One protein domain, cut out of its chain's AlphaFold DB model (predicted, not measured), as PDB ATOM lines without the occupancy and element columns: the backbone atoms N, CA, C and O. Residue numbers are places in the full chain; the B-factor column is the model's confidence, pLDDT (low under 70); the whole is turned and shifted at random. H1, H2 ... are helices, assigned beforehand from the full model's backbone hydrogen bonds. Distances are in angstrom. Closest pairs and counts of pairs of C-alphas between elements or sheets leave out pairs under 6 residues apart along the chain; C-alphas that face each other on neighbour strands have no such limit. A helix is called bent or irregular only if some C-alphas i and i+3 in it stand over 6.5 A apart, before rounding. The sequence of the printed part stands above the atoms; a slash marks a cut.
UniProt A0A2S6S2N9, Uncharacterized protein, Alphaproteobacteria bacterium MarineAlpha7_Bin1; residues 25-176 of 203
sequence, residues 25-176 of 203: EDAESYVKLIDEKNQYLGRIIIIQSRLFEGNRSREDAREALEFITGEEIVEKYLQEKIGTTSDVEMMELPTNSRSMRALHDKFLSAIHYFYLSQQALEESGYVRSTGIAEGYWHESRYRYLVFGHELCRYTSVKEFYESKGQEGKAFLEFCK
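This is residues 25 to 176 of the 203 residues of an uncharacterized protein of Alphaproteobacteria bacterium MarineAlpha7_Bin1 (UniProt A0A2S6S2N9). A long up-and-down bundle of four helices is built of two helical hairpins, H1b with H2 and H4 with H5, joined side by side mainly where H1b packs on H5. At one end H1 bends into a short arm, H1a, on which H6 packs; H6 and H7 make a small hairpin there, and little H3 packs on the side of H4. The printed part has 152 residues, with seven named helices, H1 to H7 in order along the chain, and no named strand, an all-helix class. It is compact, with a radius of gyration of the C-alphas of 16.7 A, yet elongated, spanning 53 by 31 by 24 A.

The longest helix, H1, residues 25 to 55, was assigned as one helix by its hydrogen bonds but is bent, with C-alphas 33 and 36 standing 7.8 A apart; its arms H1a, residues 25 to 33, and H1b, residues 36 to 55, stand at a steep tilt of 55 degrees. H1b and H2, residues 61 to 81, form a hairpin and touch, closest at the C-alphas of Lys 37 and Lys 81, 6.4 A, at a shallow tilt of 9 degrees, opposite ways. H1b also touches H5, residues 131 to 151, closest at the C-alphas of Ile 45 and Arg 141, 6.4 A, at a shallow tilt of 30 degrees, opposite ways. H5 and H4, residues 98 to 123, form a hairpin and touch with 40 pairs of C-alphas within 8 A, closest at Ala 110 and Ser 140, 4.3 A. H4 has a kink of 28 degrees near residue 107. H2 and H5 are apart. H3, residues 85 to 89, touches residues 105 to 112 of H4 alone, closest at the C-alphas of Thr 85 and His 112, 6.0 A. H1a touches H6, residues 155 to 163, closest at the C-alphas of Glu 28 and Val 157, 5.2 A. H6 forms a hairpin with H7, residues 169 to 174, at a tilt of 35.3 degrees, only just steep; their closest C-alphas, Lys 158 and Leu 172, are 6.8 A apart. Every O i to N i+4 pair is within hydrogen-bond range in H1a, H1b, H2, H3, H5, H6 and H7, and 20 of 22 are in H4.

H1a begins at C-alpha 25, (105.133, 105.859, 88.109), and H1b is 28.7 A long. H2 is 30.5 A long, H4 35.8 A and H5 30.1 A, ending at C-alpha 151, (108.195, 113.378, 97.392). H7 ends at C-alpha 174, (103.279, 120.396, 103.863).

The C-alphas farthest apart, of Glu 25 and Asp 60, are 53.6 A apart. The printed part has no cut, and no link is long. Residues 56 to 63, of which 61 to 63 belong to H2, and residues 127 to 130 have pLDDT under 70; the mean of the printed part is 90.2.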
ATOM      1  N   GLU A  25     105.698 107.179  87.790       95.62
ATOM      2  CA  GLU A  25     105.133 105.859  88.109       95.62
ATOM      3  C   GLU A  25     105.903 105.152  89.239       95.62
ATOM      4  O   GLU A  25     105.299 104.596  90.163       95.62
ATOM      5  N   ASP A  26     107.237 105.222  89.213       96.56
ATOM      6  CA  ASP A  26     108.097 104.670  90.262       96.56
ATOM      7  C   ASP A  26     107.882 105.406  91.590       96.56
ATOM      8  O   ASP A  26     107.785 104.770  92.642       96.56
ATOM      9  N   ALA A  27     107.791 106.740  91.553       96.88
ATOM     10  CA  ALA A  27     107.544 107.563  92.734       96.88
ATOM     11  C   ALA A  27     106.162 107.284  93.350       96.88
ATOM     12  O   ALA A  27     106.049 107.166  94.573       96.88
ATOM     13  N   GLU A  28     105.130 107.121  92.519       97.56
ATOM     14  CA  GLU A  28     103.780 106.759  92.962       97.56
ATOM     15  C   GLU A  28     103.751 105.362  93.597       97.56
ATOM     16  O   GLU A  28     103.185 105.153  94.674       97.56
ATOM     17  N   SER A  29     104.396 104.393  92.947       97.69
ATOM     18  CA  SER A  29     104.500 103.020  93.447       97.69
ATOM     19  C   SER A  29     105.258 102.974  94.771       97.69
ATOM     20  O   SER A  29     104.844 102.292  95.711       97.69
ATOM     21  N   TYR A  30     106.335 103.752  94.879       97.88
ATOM     22  CA  TYR A  30     107.120 103.855  96.098       97.88
ATOM     23  C   TYR A  30     106.336 104.513  97.234       97.88
ATOM     24  O   TYR A  30     106.334 103.978  98.342       97.88
ATOM     25  N   VAL A  31     105.633 105.631  96.991       97.25
ATOM     26  CA  VAL A  31     104.859 106.280  98.059       97.25
ATOM     27  C   VAL A  31     103.748 105.363  98.565       97.25
ATOM     28  O   VAL A  31     103.576 105.253  99.772       97.25
ATOM     29  N   LYS A  32     103.070 104.620  97.679       97.06
ATOM     30  CA  LYS A  32     102.071 103.608  98.064       97.06
ATOM     31  C   LYS A  32     102.666 102.518  98.956       97.06
ATOM     32  O   LYS A  32     102.029 102.127  99.929       97.06
ATOM     33  N   LEU A  33     103.879 102.060  98.641       96.81
ATOM     34  CA  LEU A  33     104.600 101.050  99.417       96.81
ATOM     35  C   LEU A  33     104.946 101.538 100.835       96.81
ATOM     36  O   LEU A  33     104.847 100.769 101.790       96.81
ATOM     37  N   ILE A  34     105.364 102.798 100.984       95.81
ATOM     38  CA  ILE A  34     105.866 103.335 102.263       95.81
ATOM     39  C   ILE A  34     104.839 104.144 103.055       95.81
ATOM     40  O   ILE A  34     105.133 104.518 104.188       95.81
ATOM     41  N   ASP A  35     103.662 104.435 102.496       95.31
ATOM     42  CA  ASP A  35     102.731 105.426 103.048       95.31
ATOM     43  C   ASP A  35     102.362 105.152 104.511       95.31
ATOM     44  O   ASP A  35     102.477 106.040 105.354       95.31
ATOM     45  N   GLU A  36     101.996 103.912 104.840       93.94
ATOM     46  CA  GLU A  36     101.640 103.544 106.211       93.94
ATOM     47  C   GLU A  36     102.819 103.773 107.176       93.94
ATOM     48  O   GLU A  36     102.671 104.445 108.201       93.94
ATOM     49  N   LYS A  37     104.022 103.305 106.817       95.44
ATOM     50  CA  LYS A  37     105.239 103.503 107.625       95.44
ATOM     51  C   LYS A  37     105.578 104.988 107.776       95.44
ATOM     52  O   LYS A  37     105.936 105.433 108.864       95.44
ATOM     53  N   ASN A  38     105.422 105.768 106.710       95.06
ATOM     54  CA  ASN A  38     105.671 107.207 106.694       95.06
ATOM     55  C   ASN A  38     104.709 107.983 107.607       95.06
ATOM     56  O   ASN A  38     105.128 108.906 108.313       95.06
ATOM     57  N   GLN A  39     103.433 107.589 107.641       93.00
ATOM     58  CA  GLN A  39     102.451 108.169 108.554       93.00
ATOM     59  C   GLN A  39     102.780 107.857 110.016       93.00
ATOM     60  O   GLN A  39     102.723 108.754 110.863       93.00
ATOM     61  N   TYR A  40     103.149 106.612 110.332       94.31
ATOM     62  CA  TYR A  40     103.543 106.251 111.693       94.31
ATOM     63  C   TYR A  40     104.832 106.948 112.126       94.31
ATOM     64  O   TYR A  40     104.892 107.430 113.257       94.31
ATOM     65  N   LEU A  41     105.809 107.098 111.228       95.06
ATOM     66  CA  LEU A  41     107.066 107.780 111.542       95.06
ATOM     67  C   LEU A  41     106.814 109.246 111.896       95.06
ATOM     68  O   LEU A  41     107.309 109.730 112.911       95.06
ATOM     69  N   GLY A  42     105.967 109.930 111.120       94.12
ATOM     70  CA  GLY A  42     105.557 111.300 111.425       94.12
ATOM     71  C   GLY A  42     104.882 111.425 112.796       94.12
ATOM     72  O   GLY A  42     105.188 112.344 113.555       94.12
ATOM     73  N   ARG A  43     104.002 110.479 113.157       93.19
ATOM     74  CA  ARG A  43     103.346 110.454 114.478       93.19
ATOM     75  C   ARG A  43     104.348 110.245 115.609       93.19
ATOM     76  O   ARG A  43     104.288 110.965 116.601       93.19
ATOM     77  N   ILE A  44     105.265 109.297 115.444       94.25
ATOM     78  CA  ILE A  44     106.301 108.983 116.430       94.25
ATOM     79  C   ILE A  44     107.218 110.186 116.658       94.25
ATOM     80  O   ILE A  44     107.431 110.570 117.803       94.25
ATOM     81  N   ILE A  45     107.668 110.856 115.592       93.94
ATOM     82  CA  ILE A  45     108.489 112.071 115.698       93.94
ATOM     83  C   ILE A  45     107.780 113.157 116.525       93.94
ATOM     84  O   ILE A  45     108.425 113.827 117.332       93.94
ATOM     85  N   ILE A  46     106.462 113.325 116.356       91.19
ATOM     86  CA  ILE A  46     105.661 114.293 117.126       91.19
ATOM     87  C   ILE A  46     105.534 113.873 118.594       91.19
ATOM     88  O   ILE A  46     105.651 114.723 119.477       91.19
ATOM     89  N   ILE A  47     105.276 112.591 118.864       91.38
ATOM     90  CA  ILE A  47     105.189 112.065 120.235       91.38
ATOM     91  C   ILE A  47     106.525 112.276 120.952       91.38
ATOM     92  O   ILE A  47     106.537 112.830 122.048       91.38
ATOM     93  N   GLN A  48     107.635 111.946 120.291       91.88
ATOM     94  CA  GLN A  48     108.979 112.113 120.831       91.88
ATOM     95  C   GLN A  48     109.291 113.574 121.188       91.88
ATOM     96  O   GLN A  48     109.841 113.843 122.251       91.88
ATOM     97  N   SER A  49     108.863 114.539 120.361       90.12
ATOM     98  CA  SER A  49     108.974 115.976 120.683       90.12
ATOM     99  C   SER A  49     108.337 116.310 122.031       90.12
ATOM    100  O   SER A  49     108.916 117.029 122.840       90.12
ATOM    101  N   ARG A  50     107.132 115.779 122.274       87.19
ATOM    102  CA  ARG A  50     106.363 116.043 123.498       87.19
ATOM    103  C   ARG A  50     106.990 115.371 124.712       87.19
ATOM    104  O   ARG A  50     106.960 115.949 125.795       87.19
ATOM    105  N   LEU A  51     107.553 114.176 124.532       88.19
ATOM    106  CA  LEU A  51     108.299 113.483 125.581       88.19
ATOM    107  C   LEU A  51     109.542 114.283 125.974       88.19
ATOM    108  O   LEU A  51     109.729 114.546 127.161       88.19
ATOM    109  N   PHE A  52     110.327 114.764 125.004       85.69
ATOM    110  CA  PHE A  52     111.458 115.648 125.292       85.69
ATOM    111  C   PHE A  52     111.026 116.938 125.994       85.69
ATOM    112  O   PHE A  52     111.597 117.282 127.025       85.69
ATOM    113  N   GLU A  53     109.989 117.622 125.502       81.00
ATOM    114  CA  GLU A  53     109.455 118.834 126.141       81.00
ATOM    115  C   GLU A  53     109.033 118.597 127.598       81.00
ATOM    116  O   GLU A  53     109.377 119.399 128.465       81.00
ATOM    117  N   GLY A  54     108.343 117.487 127.881       77.31
ATOM    118  CA  GLY A  54     107.918 117.118 129.234       77.31
ATOM    119  C   GLY A  54     109.049 116.628 130.146       77.31
ATOM    120  O   GLY A  54     108.895 116.643 131.367       77.31
ATOM    121  N   ASN A  55     110.186 116.202 129.586       74.88
ATOM    122  CA  ASN A  55     111.343 115.733 130.353       74.88
ATOM    123  C   ASN A  55     112.303 116.865 130.762       74.88
ATOM    124  O   ASN A  55     113.121 116.676 131.660       74.88
ATOM    125  N   ARG A  56     112.201 118.054 130.150       68.25
ATOM    126  CA  ARG A  56     113.098 119.196 130.423       68.25
ATOM    127  C   ARG A  56     112.911 119.853 131.798       68.25
ATOM    128  O   ARG A  56     113.783 120.603 132.217       68.25
ATOM    129  N   SER A  57     111.800 119.616 132.495       59.97
ATOM    130  CA  SER A  57     111.426 120.349 133.719       59.97
ATOM    131  C   SER A  57     111.560 119.549 135.018       59.97
ATOM    132  O   SER A  57     110.908 119.890 136.003       59.97
ATOM    133  N   ARG A  58     112.319 118.449 135.026       59.81
ATOM    134  CA  ARG A  58     112.136 117.410 136.046       59.81
ATOM    135  C   ARG A  58     113.130 117.458 137.194       59.81
ATOM    136  O   ARG A  58     114.335 117.338 136.993       59.81
ATOM    137  N   GLU A  59     112.571 117.498 138.400       57.16
ATOM    138  CA  GLU A  59     113.272 117.280 139.671       57.16
ATOM    139  C   GLU A  59     112.751 116.023 140.423       57.16
ATOM    140  O   GLU A  59     113.389 115.582 141.375       57.16
ATOM    141  N   ASP A  60     111.632 115.401 139.992       65.62
ATOM    142  CA  ASP A  60     110.928 114.304 140.698       65.62
ATOM    143  C   ASP A  60     111.054 112.925 139.996       65.62
ATOM    144  O   ASP A  60     110.870 112.780 138.784       65.62
ATOM    145  N   ALA A  61     111.304 111.874 140.788       63.62
ATOM    146  CA  ALA A  61     111.397 110.473 140.367       63.62
ATOM    147  C   ALA A  61     110.102 109.892 139.754       63.62
ATOM    148  O   ALA A  61     110.179 109.000 138.906       63.62
ATOM    149  N   ARG A  62     108.913 110.367 140.150       66.50
ATOM    150  CA  ARG A  62     107.642 109.909 139.557       66.50
ATOM    151  C   ARG A  62     107.532 110.327 138.096       66.50
ATOM    152  O   ARG A  62     107.124 109.528 137.259       66.50
ATOM    153  N   GLU A  63     107.915 111.562 137.794       68.88
ATOM    154  CA  GLU A  63     107.890 112.067 136.426       68.88
ATOM    155  C   GLU A  63     108.902 111.286 135.578       68.88
ATOM    156  O   GLU A  63     108.545 110.819 134.496       68.88
ATOM    157  N   ALA A  64     110.111 111.023 136.098       70.50
ATOM    158  CA  ALA A  64     111.116 110.179 135.437       70.50
ATOM    159  C   ALA A  64     110.533 108.835 134.951       70.50
ATOM    160  O   ALA A  64     110.697 108.492 133.778       70.50
ATOM    161  N   LEU A  65     109.763 108.142 135.798       77.06
ATOM    162  CA  LEU A  65     109.094 106.887 135.436       77.06
ATOM    163  C   LEU A  65     108.087 107.052 134.281       77.06
ATOM    164  O   LEU A  65     108.056 106.219 133.380       77.06
ATOM    165  N   GLU A  66     107.305 108.136 134.261       81.56
ATOM    166  CA  GLU A  66     106.338 108.411 133.186       81.56
ATOM    167  C   GLU A  66     107.010 108.626 131.820       81.56
ATOM    168  O   GLU A  66     106.446 108.251 130.793       81.56
ATOM    169  N   PHE A  67     108.219 109.199 131.790       83.31
ATOM    170  CA  PHE A  67     108.976 109.338 130.536       83.31
ATOM    171  C   PHE A  67     109.514 108.007 130.054       83.31
ATOM    172  O   PHE A  67     109.320 107.699 128.889       83.31
ATOM    173  N   ILE A  68     110.093 107.195 130.943       85.25
ATOM    174  CA  ILE A  68     110.562 105.850 130.586       85.25
ATOM    175  C   ILE A  68     109.408 105.033 129.994       85.25
ATOM    176  O   ILE A  68     109.536 104.482 128.906       85.25
ATOM    177  N   THR A  69     108.238 105.039 130.643       86.31
ATOM    178  CA  THR A  69     107.040 104.378 130.101       86.31
ATOM    179  C   THR A  69     106.624 104.954 128.741       86.31
ATOM    180  O   THR A  69     106.201 104.211 127.856       86.31
ATOM    181  N   GLY A  70     106.735 106.270 128.549       88.06
ATOM    182  CA  GLY A  70     106.488 106.915 127.259       88.06
ATOM    183  C   GLY A  70     107.450 106.450 126.160       88.06
ATOM    184  O   GLY A  70     106.998 106.131 125.061       88.06
ATOM    185  N   GLU A  71     108.744 106.368 126.465       90.19
ATOM    186  CA  GLU A  71     109.793 105.908 125.547       90.19
ATOM    187  C   GLU A  71     109.613 104.430 125.166       90.19
ATOM    188  O   GLU A  71     109.657 104.100 123.982       90.19
ATOM    189  N   GLU A  72     109.288 103.556 126.124       87.81
ATOM    190  CA  GLU A  72     108.985 102.139 125.857       87.81
ATOM    191  C   GLU A  72     107.771 101.978 124.923       87.81
ATOM    192  O   GLU A  72     107.754 101.131 124.024       87.81
ATOM    193  N   ILE A  73     106.738 102.816 125.094       89.06
ATOM    194  CA  ILE A  73     105.579 102.838 124.190       89.06
ATOM    195  C   ILE A  73     106.004 103.276 122.785       89.06
ATOM    196  O   ILE A  73     105.541 102.688 121.803       89.06
ATOM    197  N   VAL A  74     106.865 104.292 122.674       91.00
ATOM    198  CA  VAL A  74     107.381 104.774 121.387       91.00
ATOM    199  C   VAL A  74     108.203 103.697 120.685       91.00
ATOM    200  O   VAL A  74     107.958 103.436 119.507       91.00
ATOM    201  N   GLU A  75     109.122 103.040 121.393       89.12
ATOM    202  CA  GLU A  75     109.956 101.961 120.856       89.12
ATOM    203  C   GLU A  75     109.106 100.807 120.328       89.12
ATOM    204  O   GLU A  75     109.241 100.400 119.169       89.12
ATOM    205  N   LYS A  76     108.154 100.338 121.139       89.06
ATOM    206  CA  LYS A  76     107.229  99.283 120.734       89.06
ATOM    207  C   LYS A  76     106.435  99.684 119.493       89.06
ATOM    208  O   LYS A  76     106.293  98.895 118.561       89.06
ATOM    209  N   TYR A  77     105.931 100.916 119.455       89.00
ATOM    210  CA  TYR A  77     105.150 101.404 118.324       89.00
ATOM    211  C   TYR A  77     105.994 101.539 117.048       89.00
ATOM    212  O   TYR A  77     105.515 101.202 115.964       89.00
ATOM    213  N   LEU A  78     107.254 101.969 117.166       90.94
ATOM    214  CA  LEU A  78     108.222 102.009 116.069       90.94
ATOM    215  C   LEU A  78     108.463 100.605 115.504       90.94
ATOM    216  O   LEU A  78     108.283 100.389 114.305       90.94
ATOM    217  N   GLN A  79     108.786  99.636 116.363       89.94
ATOM    218  CA  GLN A  79     109.041  98.257 115.945       89.94
ATOM    219  C   GLN A  79     107.807  97.608 115.298       89.94
ATOM    220  O   GLN A  79     107.916  97.021 114.225       89.94
ATOM    221  N   GLU A  80     106.619  97.750 115.893       91.81
ATOM    222  CA  GLU A  80     105.396  97.111 115.388       91.81
ATOM    223  C   GLU A  80     104.880  97.720 114.077       91.81
ATOM    224  O   GLU A  80     104.252  97.023 113.276       91.81
ATOM    225  N   LYS A  81     105.079  99.027 113.863       93.19
ATOM    226  CA  LYS A  81     104.496  99.744 112.717       93.19
ATOM    227  C   LYS A  81     105.481 100.004 111.587       93.19
ATOM    228  O   LYS A  81     105.098  99.980 110.415       93.19
ATOM    229  N   ILE A  82     106.743 100.242 111.914       92.56
ATOM    230  CA  ILE A  82     107.785 100.562 110.936       92.56
ATOM    231  C   ILE A  82     108.725  99.375 110.748       92.56
ATOM    232  O   ILE A  82     109.056  99.075 109.600       92.56
ATOM    233  N   GLY A  83     109.037  98.640 111.812       91.69
ATOM    234  CA  GLY A  83     110.055  97.592 111.801       91.69
ATOM    235  C   GLY A  83     111.444  98.156 112.091       91.69
ATOM    236  O   GLY A  83     111.619  99.361 112.274       91.69
ATOM    237  N   THR A  84     112.433  97.270 112.135       90.94
ATOM    238  CA  THR A  84     113.829  97.645 112.370       90.94
ATOM    239  C   THR A  84     114.422  98.387 111.170       90.94
ATOM    240  O   THR A  84     113.894  98.346 110.058       90.94
ATOM    241  N   THR A  85     115.572  99.040 111.373       91.75
ATOM    242  CA  THR A  85     116.322  99.665 110.266       91.75
ATOM    243  C   THR A  85     116.618  98.647 109.154       91.75
ATOM    244  O   THR A  85     116.417  98.953 107.982       91.75
ATOM    245  N   SER A  86     117.001  97.416 109.513       93.75
ATOM    246  CA  SER A  86     117.268  96.339 108.555       93.75
ATOM    247  C   SER A  86     116.018  95.905 107.787       93.75
ATOM    248  O   SER A  86     116.095  95.655 106.586       93.75
ATOM    249  N   ASP A  87     114.857  95.838 108.450       94.12
ATOM    250  CA  ASP A  87     113.595  95.481 107.786       94.12
ATOM    251  C   ASP A  87     113.232  96.498 106.703       94.12
ATOM    252  O   ASP A  87     112.769  96.127 105.625       94.12
ATOM    253  N   VAL A  88     113.458  97.786 106.983       94.25
ATOM    254  CA  VAL A  88     113.191  98.859 106.021       94.25
ATOM    255  C   VAL A  88     114.216  98.858 104.892       94.25
ATOM    256  O   VAL A  88     113.818  98.974 103.738       94.25
ATOM    257  N   GLU A  89     115.500  98.656 105.192       95.06
ATOM    258  CA  GLU A  89     116.571  98.563 104.187       95.06
ATOM    259  C   GLU A  89     116.333  97.430 103.171       95.06
ATOM    260  O   GLU A  89     116.601  97.581 101.975       95.06
ATOM    261  N   MET A  90     115.797  96.297 103.634       95.12
ATOM    262  CA  MET A  90     115.521  95.120 102.805       95.12
ATOM    263  C   MET A  90     114.187  95.185 102.047       95.12
ATOM    264  O   MET A  90     113.844  94.222 101.358       95.12
ATOM    265  N   MET A  91     113.430  96.286 102.139       94.62
ATOM    266  CA  MET A  91     112.162  96.419 101.418       94.62
ATOM    267  C   MET A  91     112.356  96.259  99.903       94.62
ATOM    268  O   MET A  91     113.251  96.852  99.292       94.62
ATOM    269  N   GLU A  92     111.471  95.480  99.279       95.44
ATOM    270  CA  GLU A  92     111.428  95.343  97.825       95.44
ATOM    271  C   GLU A  92     111.007  96.675  97.196       95.44
ATOM    272  O   GLU A  92     109.861  97.110  97.312       95.44
ATOM    273  N   LEU A  93     111.959  97.352  96.551       96.50
ATOM    274  CA  LEU A  93     111.714  98.634  95.898       96.50
ATOM    275  C   LEU A  93     111.107  98.428  94.503       96.50
ATOM    276  O   LEU A  93     111.488  97.471  93.825       96.50
ATOM    277  N   PRO A  94     110.251  99.353  94.020       94.44
ATOM    278  CA  PRO A  94     109.641  99.249  92.690       94.44
ATOM    279  C   PRO A  94     110.670  99.088  91.568       94.44
ATOM    280  O   PRO A  94     110.468  98.316  90.633       94.44
ATOM    281  N   THR A  95     111.810  99.776  91.690       93.50
ATOM    282  CA  THR A  95     112.961  99.617  90.801       93.50
ATOM    283  C   THR A  95     114.269  99.621  91.587       93.50
ATOM    284  O   THR A  95     114.386 100.229  92.650       93.50
ATOM    285  N   ASN A  96     115.302  98.964  91.051       90.06
ATOM    286  CA  ASN A  96     116.660  99.003  91.612       90.06
ATOM    287  C   ASN A  96     117.506 100.142  91.003       90.06
ATOM    288  O   ASN A  96     118.724 100.019  90.870       90.06
ATOM    289  N   SER A  97     116.853 101.226  90.568       93.44
ATOM    290  CA  SER A  97     117.527 102.398  90.006       93.44
ATOM    291  C   SER A  97     118.303 103.147  91.090       93.44
ATOM    292  O   SER A  97     117.967 103.102  92.280       93.44
ATOM    293  N   ARG A  98     119.350 103.883  90.691       94.19
ATOM    294  CA  ARG A  98     120.143 104.680  91.644       94.19
ATOM    295  C   ARG A  98     119.270 105.724  92.342       94.19
ATOM    296  O   ARG A  98     119.446 105.964  93.532       94.19
ATOM    297  N   SER A  99     118.344 106.334  91.610       94.25
ATOM    298  CA  SER A  99     117.471 107.372  92.157       94.25
ATOM    299  C   SER A  99     116.380 106.828  93.066       94.25
ATOM    300  O   SER A  99     116.081 107.479  94.066       94.25
ATOM    301  N   MET A 100     115.863 105.621  92.807       96.06
ATOM    302  CA  MET A 100     114.953 104.949  93.738       96.06
ATOM    303  C   MET A 100     115.661 104.632  95.059       96.06
ATOM    304  O   MET A 100     115.168 104.996  96.125       96.06
ATOM    305  N   ARG A 101     116.870 104.052  94.996       95.94
ATOM    306  CA  ARG A 101     117.704 103.818  96.189       95.94
ATOM    307  C   ARG A 101     117.986 105.116  96.937       95.94
ATOM    308  O   ARG A 101     117.724 105.199  98.126       95.94
ATOM    309  N   ALA A 102     118.388 106.173  96.233       95.62
ATOM    310  CA  ALA A 102     118.667 107.462  96.861       95.62
ATOM    311  C   ALA A 102     117.433 108.112  97.516       95.62
ATOM    312  O   ALA A 102     117.590 108.882  98.468       95.62
ATOM    313  N   LEU A 103     116.219 107.890  96.997       96.25
ATOM    314  CA  LEU A 103     114.978 108.319  97.648       96.25
ATOM    315  C   LEU A 103     114.705 107.474  98.897       96.25
ATOM    316  O   LEU A 103     114.424 108.035  99.958       96.25
ATOM    317  N   HIS A 104     114.846 106.154  98.783       97.50
ATOM    318  CA  HIS A 104     114.660 105.220  99.886       97.50
ATOM    319  C   HIS A 104     115.629 105.469 101.046       97.50
ATOM    320  O   HIS A 104     115.199 105.570 102.194       97.50
ATOM    321  N   ASP A 105     116.902 105.721 100.750       97.12
ATOM    322  CA  ASP A 105     117.932 106.024 101.743       97.12
ATOM    323  C   ASP A 105     117.592 107.271 102.575       97.12
ATOM    324  O   ASP A 105     117.960 107.357 103.744       97.12
ATOM    325  N   LYS A 106     116.859 108.250 102.017       96.38
ATOM    326  CA  LYS A 106     116.401 109.423 102.787       96.38
ATOM    327  C   LYS A 106     115.372 109.030 103.843       96.38
ATOM    328  O   LYS A 106     115.451 109.522 104.967       96.38
ATOM    329  N   PHE A 107     114.437 108.151 103.482       97.38
ATOM    330  CA  PHE A 107     113.444 107.618 104.411       97.38
ATOM    331  C   PHE A 107     114.104 106.738 105.478       97.38
ATOM    332  O   PHE A 107     113.927 106.982 106.672       97.38
ATOM    333  N   LEU A 108     114.948 105.794 105.051       97.44
ATOM    334  CA  LEU A 108     115.719 104.920 105.935       97.44
ATOM    335  C   LEU A 108     116.575 105.724 106.916       97.44
ATOM    336  O   LEU A 108     116.626 105.419 108.104       97.44
ATOM    337  N   SER A 109     117.207 106.798 106.445       97.19
ATOM    338  CA  SER A 109     118.048 107.625 107.299       97.19
ATOM    339  C   SER A 109     117.250 108.329 108.400       97.19
ATOM    340  O   SER A 109     117.744 108.433 109.519       97.19
ATOM    341  N   ALA A 110     116.010 108.760 108.144       97.38
ATOM    342  CA  ALA A 110     115.158 109.308 109.201       97.38
ATOM    343  C   ALA A 110     114.896 108.275 110.311       97.38
ATOM    344  O   ALA A 110     115.004 108.603 111.492       97.38
ATOM    345  N   ILE A 111     114.622 107.024 109.936       96.62
ATOM    346  CA  ILE A 111     114.392 105.913 110.873       96.62
ATOM    347  C   ILE A 111     115.668 105.581 111.649       96.62
ATOM    348  O   ILE A 111     115.636 105.479 112.871       96.62
ATOM    349  N   HIS A 112     116.802 105.487 110.955       96.69
ATOM    350  CA  HIS A 112     118.095 105.205 111.571       96.69
ATOM    351  C   HIS A 112     118.441 106.213 112.675       96.69
ATOM    352  O   HIS A 112     118.763 105.822 113.793       96.69
ATOM    353  N   TYR A 113     118.312 107.515 112.397       96.69
ATOM    354  CA  TYR A 113     118.565 108.546 113.408       96.69
ATOM    355  C   TYR A 113     117.553 108.525 114.556       96.69
ATOM    356  O   TYR A 113     117.898 108.908 115.670       96.69
ATOM    357  N   PHE A 114     116.325 108.059 114.313       96.00
ATOM    358  CA  PHE A 114     115.362 107.872 115.391       96.00
ATOM    359  C   PHE A 114     115.819 106.759 116.341       96.00
ATOM    360  O   PHE A 114     115.867 106.971 117.548       96.00
ATOM    361  N   TYR A 115     116.257 105.618 115.805       95.00
ATOM    362  CA  TYR A 115     116.826 104.540 116.618       95.00
ATOM    363  C   TYR A 115     118.077 104.977 117.389       95.00
ATOM    364  O   TYR A 115     118.207 104.639 118.561       95.00
ATOM    365  N   LEU A 116     118.956 105.790 116.789       93.69
ATOM    366  CA  LEU A 116     120.097 106.371 117.511       93.69
ATOM    367  C   LEU A 116     119.661 107.266 118.677       93.69
ATOM    368  O   LEU A 116     120.310 107.273 119.721       93.69
ATOM    369  N   SER A 117     118.561 108.010 118.523       92.94
ATOM    370  CA  SER A 117     117.983 108.795 119.617       92.94
ATOM    371  C   SER A 117     117.521 107.902 120.768       92.94
ATOM    372  O   SER A 117     117.787 108.231 121.920       92.94
ATOM    373  N   GLN A 118     116.840 106.793 120.472       91.69
ATOM    374  CA  GLN A 118     116.355 105.863 121.499       91.69
ATOM    375  C   GLN A 118     117.508 105.158 122.211       91.69
ATOM    376  O   GLN A 118     117.569 105.158 123.435       91.69
ATOM    377  N   GLN A 119     118.489 104.674 121.447       91.38
ATOM    378  CA  GLN A 119     119.694 104.070 122.005       91.38
ATOM    379  C   GLN A 119     120.432 105.047 122.935       91.38
ATOM    380  O   GLN A 119     120.824 104.678 124.038       91.38
ATOM    381  N   ALA A 120     120.581 106.313 122.533       90.06
ATOM    382  CA  ALA A 120     121.217 107.325 123.374       90.06
ATOM    383  C   ALA A 120     120.423 107.615 124.666       90.06
ATOM    384  O   ALA A 120     121.024 107.941 125.693       90.06
ATOM    385  N   LEU A 121     119.090 107.494 124.640       87.81
ATOM    386  CA  LEU A 121     118.257 107.594 125.843       87.81
ATOM    387  C   LEU A 121     118.479 106.406 126.778       87.81
ATOM    388  O   LEU A 121     118.749 106.622 127.961       87.81
ATOM    389  N   GLU A 122     118.444 105.184 126.254       87.81
ATOM    390  CA  GLU A 122     118.707 103.960 127.018       87.81
ATOM    391  C   GLU A 122     120.096 103.974 127.666       87.81
ATOM    392  O   GLU A 122     120.224 103.738 128.868       87.81
ATOM    393  N   GLU A 123     121.133 104.324 126.900       87.44
ATOM    394  CA  GLU A 123     122.518 104.406 127.380       87.44
ATOM    395  C   GLU A 123     122.697 105.472 128.470       87.44
ATOM    396  O   GLU A 123     123.507 105.300 129.383       87.44
ATOM    397  N   SER A 124     121.910 106.551 128.419       82.56
ATOM    398  CA  SER A 124     121.886 107.584 129.463       82.56
ATOM    399  C   SER A 124     121.078 107.194 130.709       82.56
ATOM    400  O   SER A 124     121.029 107.956 131.676       82.56
ATOM    401  N   GLY A 125     120.407 106.037 130.697       79.75
ATOM    402  CA  GLY A 125     119.457 105.647 131.739       79.75
ATOM    403  C   GLY A 125     118.224 106.553 131.790       79.75
ATOM    404  O   GLY A 125     117.637 106.722 132.857       79.75
ATOM    405  N   TYR A 126     117.860 107.167 130.659       78.00
ATOM    406  CA  TYR A 126     116.770 108.138 130.518       78.00
ATOM    407  C   TYR A 126     116.916 109.405 131.381       78.00
ATOM    408  O   TYR A 126     115.971 110.192 131.516       78.00
ATOM    409  N   VAL A 127     118.095 109.628 131.968       65.88
ATOM    410  CA  VAL A 127     118.378 110.789 132.814       65.88
ATOM    411  C   VAL A 127     118.673 111.987 131.923       65.88
ATOM    412  O   VAL A 127     119.593 111.907 131.121       65.88
ATOM    413  N   ARG A 128     117.894 113.073 132.104       57.09
ATOM    414  CA  ARG A 128     117.959 114.374 131.398       57.09
ATOM    415  C   ARG A 128     118.235 114.223 129.907       57.09
ATOM    416  O   ARG A 128     119.386 114.034 129.549       57.09
ATOM    417  N   SER A 129     117.203 114.383 129.066       55.84
ATOM    418  CA  SER A 129     117.286 114.483 127.593       55.84
ATOM    419  C   SER A 129     118.694 114.853 127.129       55.84
ATOM    420  O   SER A 129     119.056 116.035 127.118       55.84
ATOM    421  N   THR A 130     119.536 113.848 126.871       62.75
ATOM    422  CA  THR A 130     120.933 114.158 126.601       62.75
ATOM    423  C   THR A 130     120.903 115.001 125.340       62.75
ATOM    424  O   THR A 130     120.181 114.669 124.395       62.75
ATOM    425  N   GLY A 131     121.632 116.120 125.311       76.81
ATOM    426  CA  GLY A 131     121.696 116.940 124.096       76.81
ATOM    427  C   GLY A 131     122.048 116.094 122.860       76.81
ATOM    428  O   GLY A 131     121.673 116.431 121.742       76.81
ATOM    429  N   ILE A 132     122.688 114.938 123.082       85.00
ATOM    430  CA  ILE A 132     122.945 113.882 122.105       85.00
ATOM    431  C   ILE A 132     121.657 113.198 121.609       85.00
ATOM    432  O   ILE A 132     121.418 113.210 120.402       85.00
ATOM    433  N   ALA A 133     120.826 112.621 122.487       89.00
ATOM    434  CA  ALA A 133     119.571 111.977 122.084       89.00
ATOM    435  C   ALA A 133     118.634 112.964 121.375       89.00
ATOM    436  O   ALA A 133     118.156 112.696 120.271       89.00
ATOM    437  N   GLU A 134     118.443 114.149 121.957       88.44
ATOM    438  CA  GLU A 134     117.624 115.198 121.344       88.44
ATOM    439  C   GLU A 134     118.208 115.645 119.991       88.44
ATOM    440  O   GLU A 134     117.472 115.846 119.021       88.44
ATOM    441  N   GLY A 135     119.538 115.719 119.879       89.81
ATOM    442  CA  GLY A 135     120.241 115.988 118.627       89.81
ATOM    443  C   GLY A 135     119.970 114.937 117.544       89.81
ATOM    444  O   GLY A 135     119.683 115.296 116.397       89.81
ATOM    445  N   TYR A 136     119.997 113.646 117.889       93.88
ATOM    446  CA  TYR A 136     119.648 112.573 116.954       93.88
ATOM    447  C   TYR A 136     118.177 112.614 116.541       93.88
ATOM    448  O   TYR A 136     117.873 112.461 115.355       93.88
ATOM    449  N   TRP A 137     117.264 112.908 117.465       94.62
ATOM    450  CA  TRP A 137     115.859 113.113 117.121       94.62
ATOM    451  C   TRP A 137     115.653 114.318 116.190       94.62
ATOM    452  O   TRP A 137     114.930 114.210 115.194       94.62
ATOM    453  N   HIS A 138     116.316 115.449 116.446       94.44
ATOM    454  CA  HIS A 138     116.277 116.610 115.556       94.44
ATOM    455  C   HIS A 138     116.770 116.265 114.147       94.44
ATOM    456  O   HIS A 138     116.167 116.695 113.156       94.44
ATOM    457  N   GLU A 139     117.829 115.462 114.046       95.44
ATOM    458  CA  GLU A 139     118.357 114.974 112.775       95.44
ATOM    459  C   GLU A 139     117.374 114.020 112.072       95.44
ATOM    460  O   GLU A 139     117.142 114.162 110.867       95.44
ATOM    461  N   SER A 140     116.740 113.105 112.812       96.94
ATOM    462  CA  SER A 140     115.672 112.233 112.306       96.94
ATOM    463  C   SER A 140     114.513 113.049 111.728       96.94
ATOM    464  O   SER A 140     114.139 112.872 110.564       96.94
ATOM    465  N   ARG A 141     114.010 114.024 112.497       96.94
ATOM    466  CA  ARG A 141     112.954 114.949 112.069       96.94
ATOM    467  C   ARG A 141     113.355 115.712 110.811       96.94
ATOM    468  O   ARG A 141     112.561 115.812 109.879       96.94
ATOM    469  N   TYR A 142     114.568 116.256 110.763       96.69
ATOM    470  CA  TYR A 142     115.057 116.968 109.585       96.69
ATOM    471  C   TYR A 142     115.044 116.070 108.339       96.69
ATOM    472  O   TYR A 142     114.518 116.464 107.298       96.69
ATOM    473  N   ARG A 143     115.548 114.839 108.452       97.06
ATOM    474  CA  ARG A 143     115.592 113.874 107.342       97.06
ATOM    475  C   ARG A 143     114.209 113.444 106.886       97.06
ATOM    476  O   ARG A 143     113.979 113.380 105.681       97.06
ATOM    477  N   TYR A 144     113.287 113.240 107.823       97.50
ATOM    478  CA  TYR A 144     111.881 112.974 107.531       97.50
ATOM    479  C   TYR A 144     111.257 114.095 106.688       97.50
ATOM    480  O   TYR A 144     110.638 113.839 105.655       97.50
ATOM    481  N   LEU A 145     111.486 115.355 107.070       96.38
ATOM    482  CA  LEU A 145     110.977 116.508 106.325       96.38
ATOM    483  C   LEU A 145     111.658 116.643 104.952       96.38
ATOM    484  O   LEU A 145     110.995 116.947 103.963       96.38
ATOM    485  N   VAL A 146     112.968 116.400 104.852       96.44
ATOM    486  CA  VAL A 146     113.680 116.411 103.561       96.44
ATOM    487  C   VAL A 146     113.134 115.333 102.628       96.44
ATOM    488  O   VAL A 146     112.911 115.607 101.450       96.44
ATOM    489  N   PHE A 147     112.896 114.129 103.149       97.38
ATOM    490  CA  PHE A 147     112.275 113.037 102.412       97.38
ATOM    491  C   PHE A 147     110.887 113.430 101.890       97.38
ATOM    492  O   PHE A 147     110.633 113.317 100.690       97.38
ATOM    493  N   GLY A 148     110.025 113.975 102.753       96.75
ATOM    494  CA  GLY A 148     108.711 114.464 102.343       96.75
ATOM    495  C   GLY A 148     108.799 115.527 101.243       96.75
ATOM    496  O   GLY A 148     108.055 115.472 100.266       96.75
ATOM    497  N   HIS A 149     109.727 116.481 101.354       96.19
ATOM    498  CA  HIS A 149     109.917 117.502 100.319       96.19
ATOM    499  C   HIS A 149     110.393 116.926  98.987       96.19
ATOM    500  O   HIS A 149     110.029 117.455  97.937       96.19
ATOM    501  N   GLU A 150     111.192 115.860  99.016       95.69
ATOM    502  CA  GLU A 150     111.591 115.156  97.801       95.69
ATOM    503  C   GLU A 150     110.370 114.521  97.122       95.69
ATOM    504  O   GLU A 150     110.207 114.666  95.913       95.69
ATOM    505  N   LEU A 151     109.463 113.916  97.897       96.81
ATOM    506  CA  LEU A 151     108.195 113.378  97.392       96.81
ATOM    507  C   LEU A 151     107.288 114.460  96.782       96.81
ATOM    508  O   LEU A 151     106.654 114.230  95.757       96.81
ATOM    509  N   CYS A 152     107.275 115.671  97.345       96.12
ATOM    510  CA  CYS A 152     106.501 116.804  96.821       96.12
ATOM    511  C   CYS A 152     106.919 117.269  95.412       96.12
ATOM    512  O   CYS A 152     106.259 118.138  94.829       96.12
ATOM    513  N   ARG A 153     108.018 116.746  94.855       94.88
ATOM    514  CA  ARG A 153     108.468 117.059  93.491       94.88
ATOM    515  C   ARG A 153     107.690 116.303  92.415       94.88
ATOM    516  O   ARG A 153     107.697 116.756  91.277       94.88
ATOM    517  N   TYR A 154     107.029 115.208  92.783       96.88
ATOM    518  CA  TYR A 154     106.329 114.313  91.866       96.88
ATOM    519  C   TYR A 154     104.839 114.643  91.845       96.88
ATOM    520  O   TYR A 154     104.211 114.833  92.893       96.88
ATOM    521  N   THR A 155     104.279 114.758  90.646       96.81
ATOM    522  CA  THR A 155     102.854 115.060  90.470       96.81
ATOM    523  C   THR A 155     102.005 113.858  90.867       96.81
ATOM    524  O   THR A 155     101.034 114.030  91.603       96.81
ATOM    525  N   SER A 156     102.434 112.646  90.508       97.06
ATOM    526  CA  SER A 156     101.728 111.401  90.834       97.06
ATOM    527  C   SER A 156     101.588 111.179  92.343       97.06
ATOM    528  O   SER A 156     100.560 110.711  92.829       97.06
ATOM    529  N   VAL A 157     102.592 111.589  93.125       97.44
ATOM    530  CA  VAL A 157     102.551 111.510  94.591       97.44
ATOM    531  C   VAL A 157     101.527 112.487  95.172       97.44
ATOM    532  O   VAL A 157     100.826 112.152  96.127       97.44
ATOM    533  N   LYS A 158     101.396 113.690  94.598       97.38
ATOM    534  CA  LYS A 158     100.357 114.644  95.021       97.38
ATOM    535  C   LYS A 158      98.970 114.118  94.692       97.38
ATOM    536  O   LYS A 158      98.121 114.121  95.575       97.38
ATOM    537  N   GLU A 159      98.770 113.606  93.481       97.56
ATOM    538  CA  GLU A 159      97.508 112.991  93.053       97.56
ATOM    539  C   GLU A 159      97.126 111.806  93.956       97.56
ATOM    540  O   GLU A 159      95.972 111.680  94.375       97.56
ATOM    541  N   PHE A 160      98.105 110.984  94.354       97.25
ATOM    542  CA  PHE A 160      97.899 109.930  95.344       97.25
ATOM    543  C   PHE A 160      97.363 110.488  96.671       97.25
ATOM    544  O   PHE A 160      96.348 109.999  97.170       97.25
ATOM    545  N   TYR A 161      97.976 111.532  97.234       96.75
ATOM    546  CA  TYR A 161      97.489 112.129  98.483       96.75
ATOM    547  C   TYR A 161      96.169 112.901  98.319       96.75
ATOM    548  O   TYR A 161      95.346 112.889  99.233       96.75
ATOM    549  N   GLU A 162      95.897 113.503  97.163       96.88
ATOM    550  CA  GLU A 162      94.586 114.087  96.847       96.88
ATOM    551  C   GLU A 162      93.485 113.019  96.849       96.88
ATOM    552  O   GLU A 162      92.417 113.229  97.434       96.88
ATOM    553  N   SER A 163      93.771 111.835  96.296       96.62
ATOM    554  CA  SER A 163      92.834 110.702  96.280       96.62
ATOM    555  C   SER A 163      92.458 110.202  97.684       96.62
ATOM    556  O   SER A 163      91.389 109.619  97.869       96.62
ATOM    557  N   LYS A 164      93.291 110.488  98.696       94.06
ATOM    558  CA  LYS A 164      93.042 110.159 100.110       94.06
ATOM    559  C   LYS A 164      92.142 111.155 100.847       94.06
ATOM    560  O   LYS A 164      91.825 110.953 102.021       94.06
ATOM    561  N   GLY A 165      91.721 112.244 100.204       93.44
ATOM    562  CA  GLY A 165      90.827 113.230 100.807       93.44
ATOM    563  C   GLY A 165      91.412 113.865 102.074       93.44
ATOM    564  O   GLY A 165      92.483 114.470 102.045       93.44
ATOM    565  N   GLN A 166      90.706 113.753 103.206       89.25
ATOM    566  CA  GLN A 166      91.139 114.393 104.459       89.25
ATOM    567  C   GLN A 166      92.478 113.854 104.979       89.25
ATOM    568  O   GLN A 166      93.246 114.621 105.554       89.25
ATOM    569  N   GLU A 167      92.783 112.575 104.750       83.62
ATOM    570  CA  GLU A 167      94.023 111.958 105.239       83.62
ATOM    571  C   GLU A 167      95.265 112.494 104.515       83.62
ATOM    572  O   GLU A 167      96.315 112.659 105.131       83.62
ATOM    573  N   GLY A 168      95.149 112.836 103.227       90.50
ATOM    574  CA  GLY A 168      96.264 113.380 102.446       90.50
ATOM    575  C   GLY A 168      96.437 114.895 102.553       90.50
ATOM    576  O   GLY A 168      97.491 115.424 102.198       90.50
ATOM    577  N   LYS A 169      95.448 115.613 103.104       93.56
ATOM    578  CA  LYS A 169      95.480 117.078 103.217       93.56
ATOM    579  C   LYS A 169      96.721 117.587 103.954       93.56
ATOM    580  O   LYS A 169      97.302 118.587 103.543       93.56
ATOM    581  N   ALA A 170      97.145 116.900 105.014       91.25
ATOM    582  CA  ALA A 170      98.325 117.289 105.785       91.25
ATOM    583  C   ALA A 170      99.605 117.282 104.931       91.25
ATOM    584  O   ALA A 170     100.385 118.231 104.992       91.25
ATOM    585  N   PHE A 171      99.788 116.254 104.096       93.81
ATOM    586  CA  PHE A 171     100.923 116.172 103.180       93.81
ATOM    587  C   PHE A 171     100.869 117.269 102.107       93.81
ATOM    588  O   PHE A 171     101.874 117.919 101.829       93.81
ATOM    589  N   LEU A 172      99.687 117.531 101.541       96.00
ATOM    590  CA  LEU A 172      99.517 118.560 100.510       96.00
ATOM    591  C   LEU A 172      99.788 119.976 101.036       96.00
ATOM    592  O   LEU A 172     100.382 120.787 100.325       96.00
ATOM    593  N   GLU A 173      99.383 120.284 102.272       95.56
ATOM    594  CA  GLU A 173      99.751 121.548 102.919       95.56
ATOM    595  C   GLU A 173     101.249 121.610 103.223       95.56
ATOM    596  O   GLU A 173     101.884 122.638 102.986       95.56
ATOM    597  N   PHE A 174     101.838 120.501 103.672       93.62
ATOM    598  CA  PHE A 174     103.279 120.396 103.863       93.62
ATOM    599  C   PHE A 174     104.060 120.658 102.562       93.62
ATOM    600  O   PHE A 174     105.044 121.387 102.580       93.62
ATOM    601  N   CYS A 175     103.589 120.210 101.396       95.25
ATOM    602  CA  CYS A 175     104.257 120.516 100.124       95.25
ATOM    603  C   CYS A 175     104.311 122.014  99.765       95.25
ATOM    604  O   CYS A 175     105.036 122.387  98.840       95.25
ATOM    605  N   LYS A 176     103.560 122.870 100.468       95.31
ATOM    606  CA  LYS A 176     103.576 124.331 100.297       95.31
ATOM    607  C   LYS A 176     104.537 125.031 101.261       95.31
ATOM    608  O   LYS A 176     104.742 126.237 101.129       95.31
TER     609      LYS A 176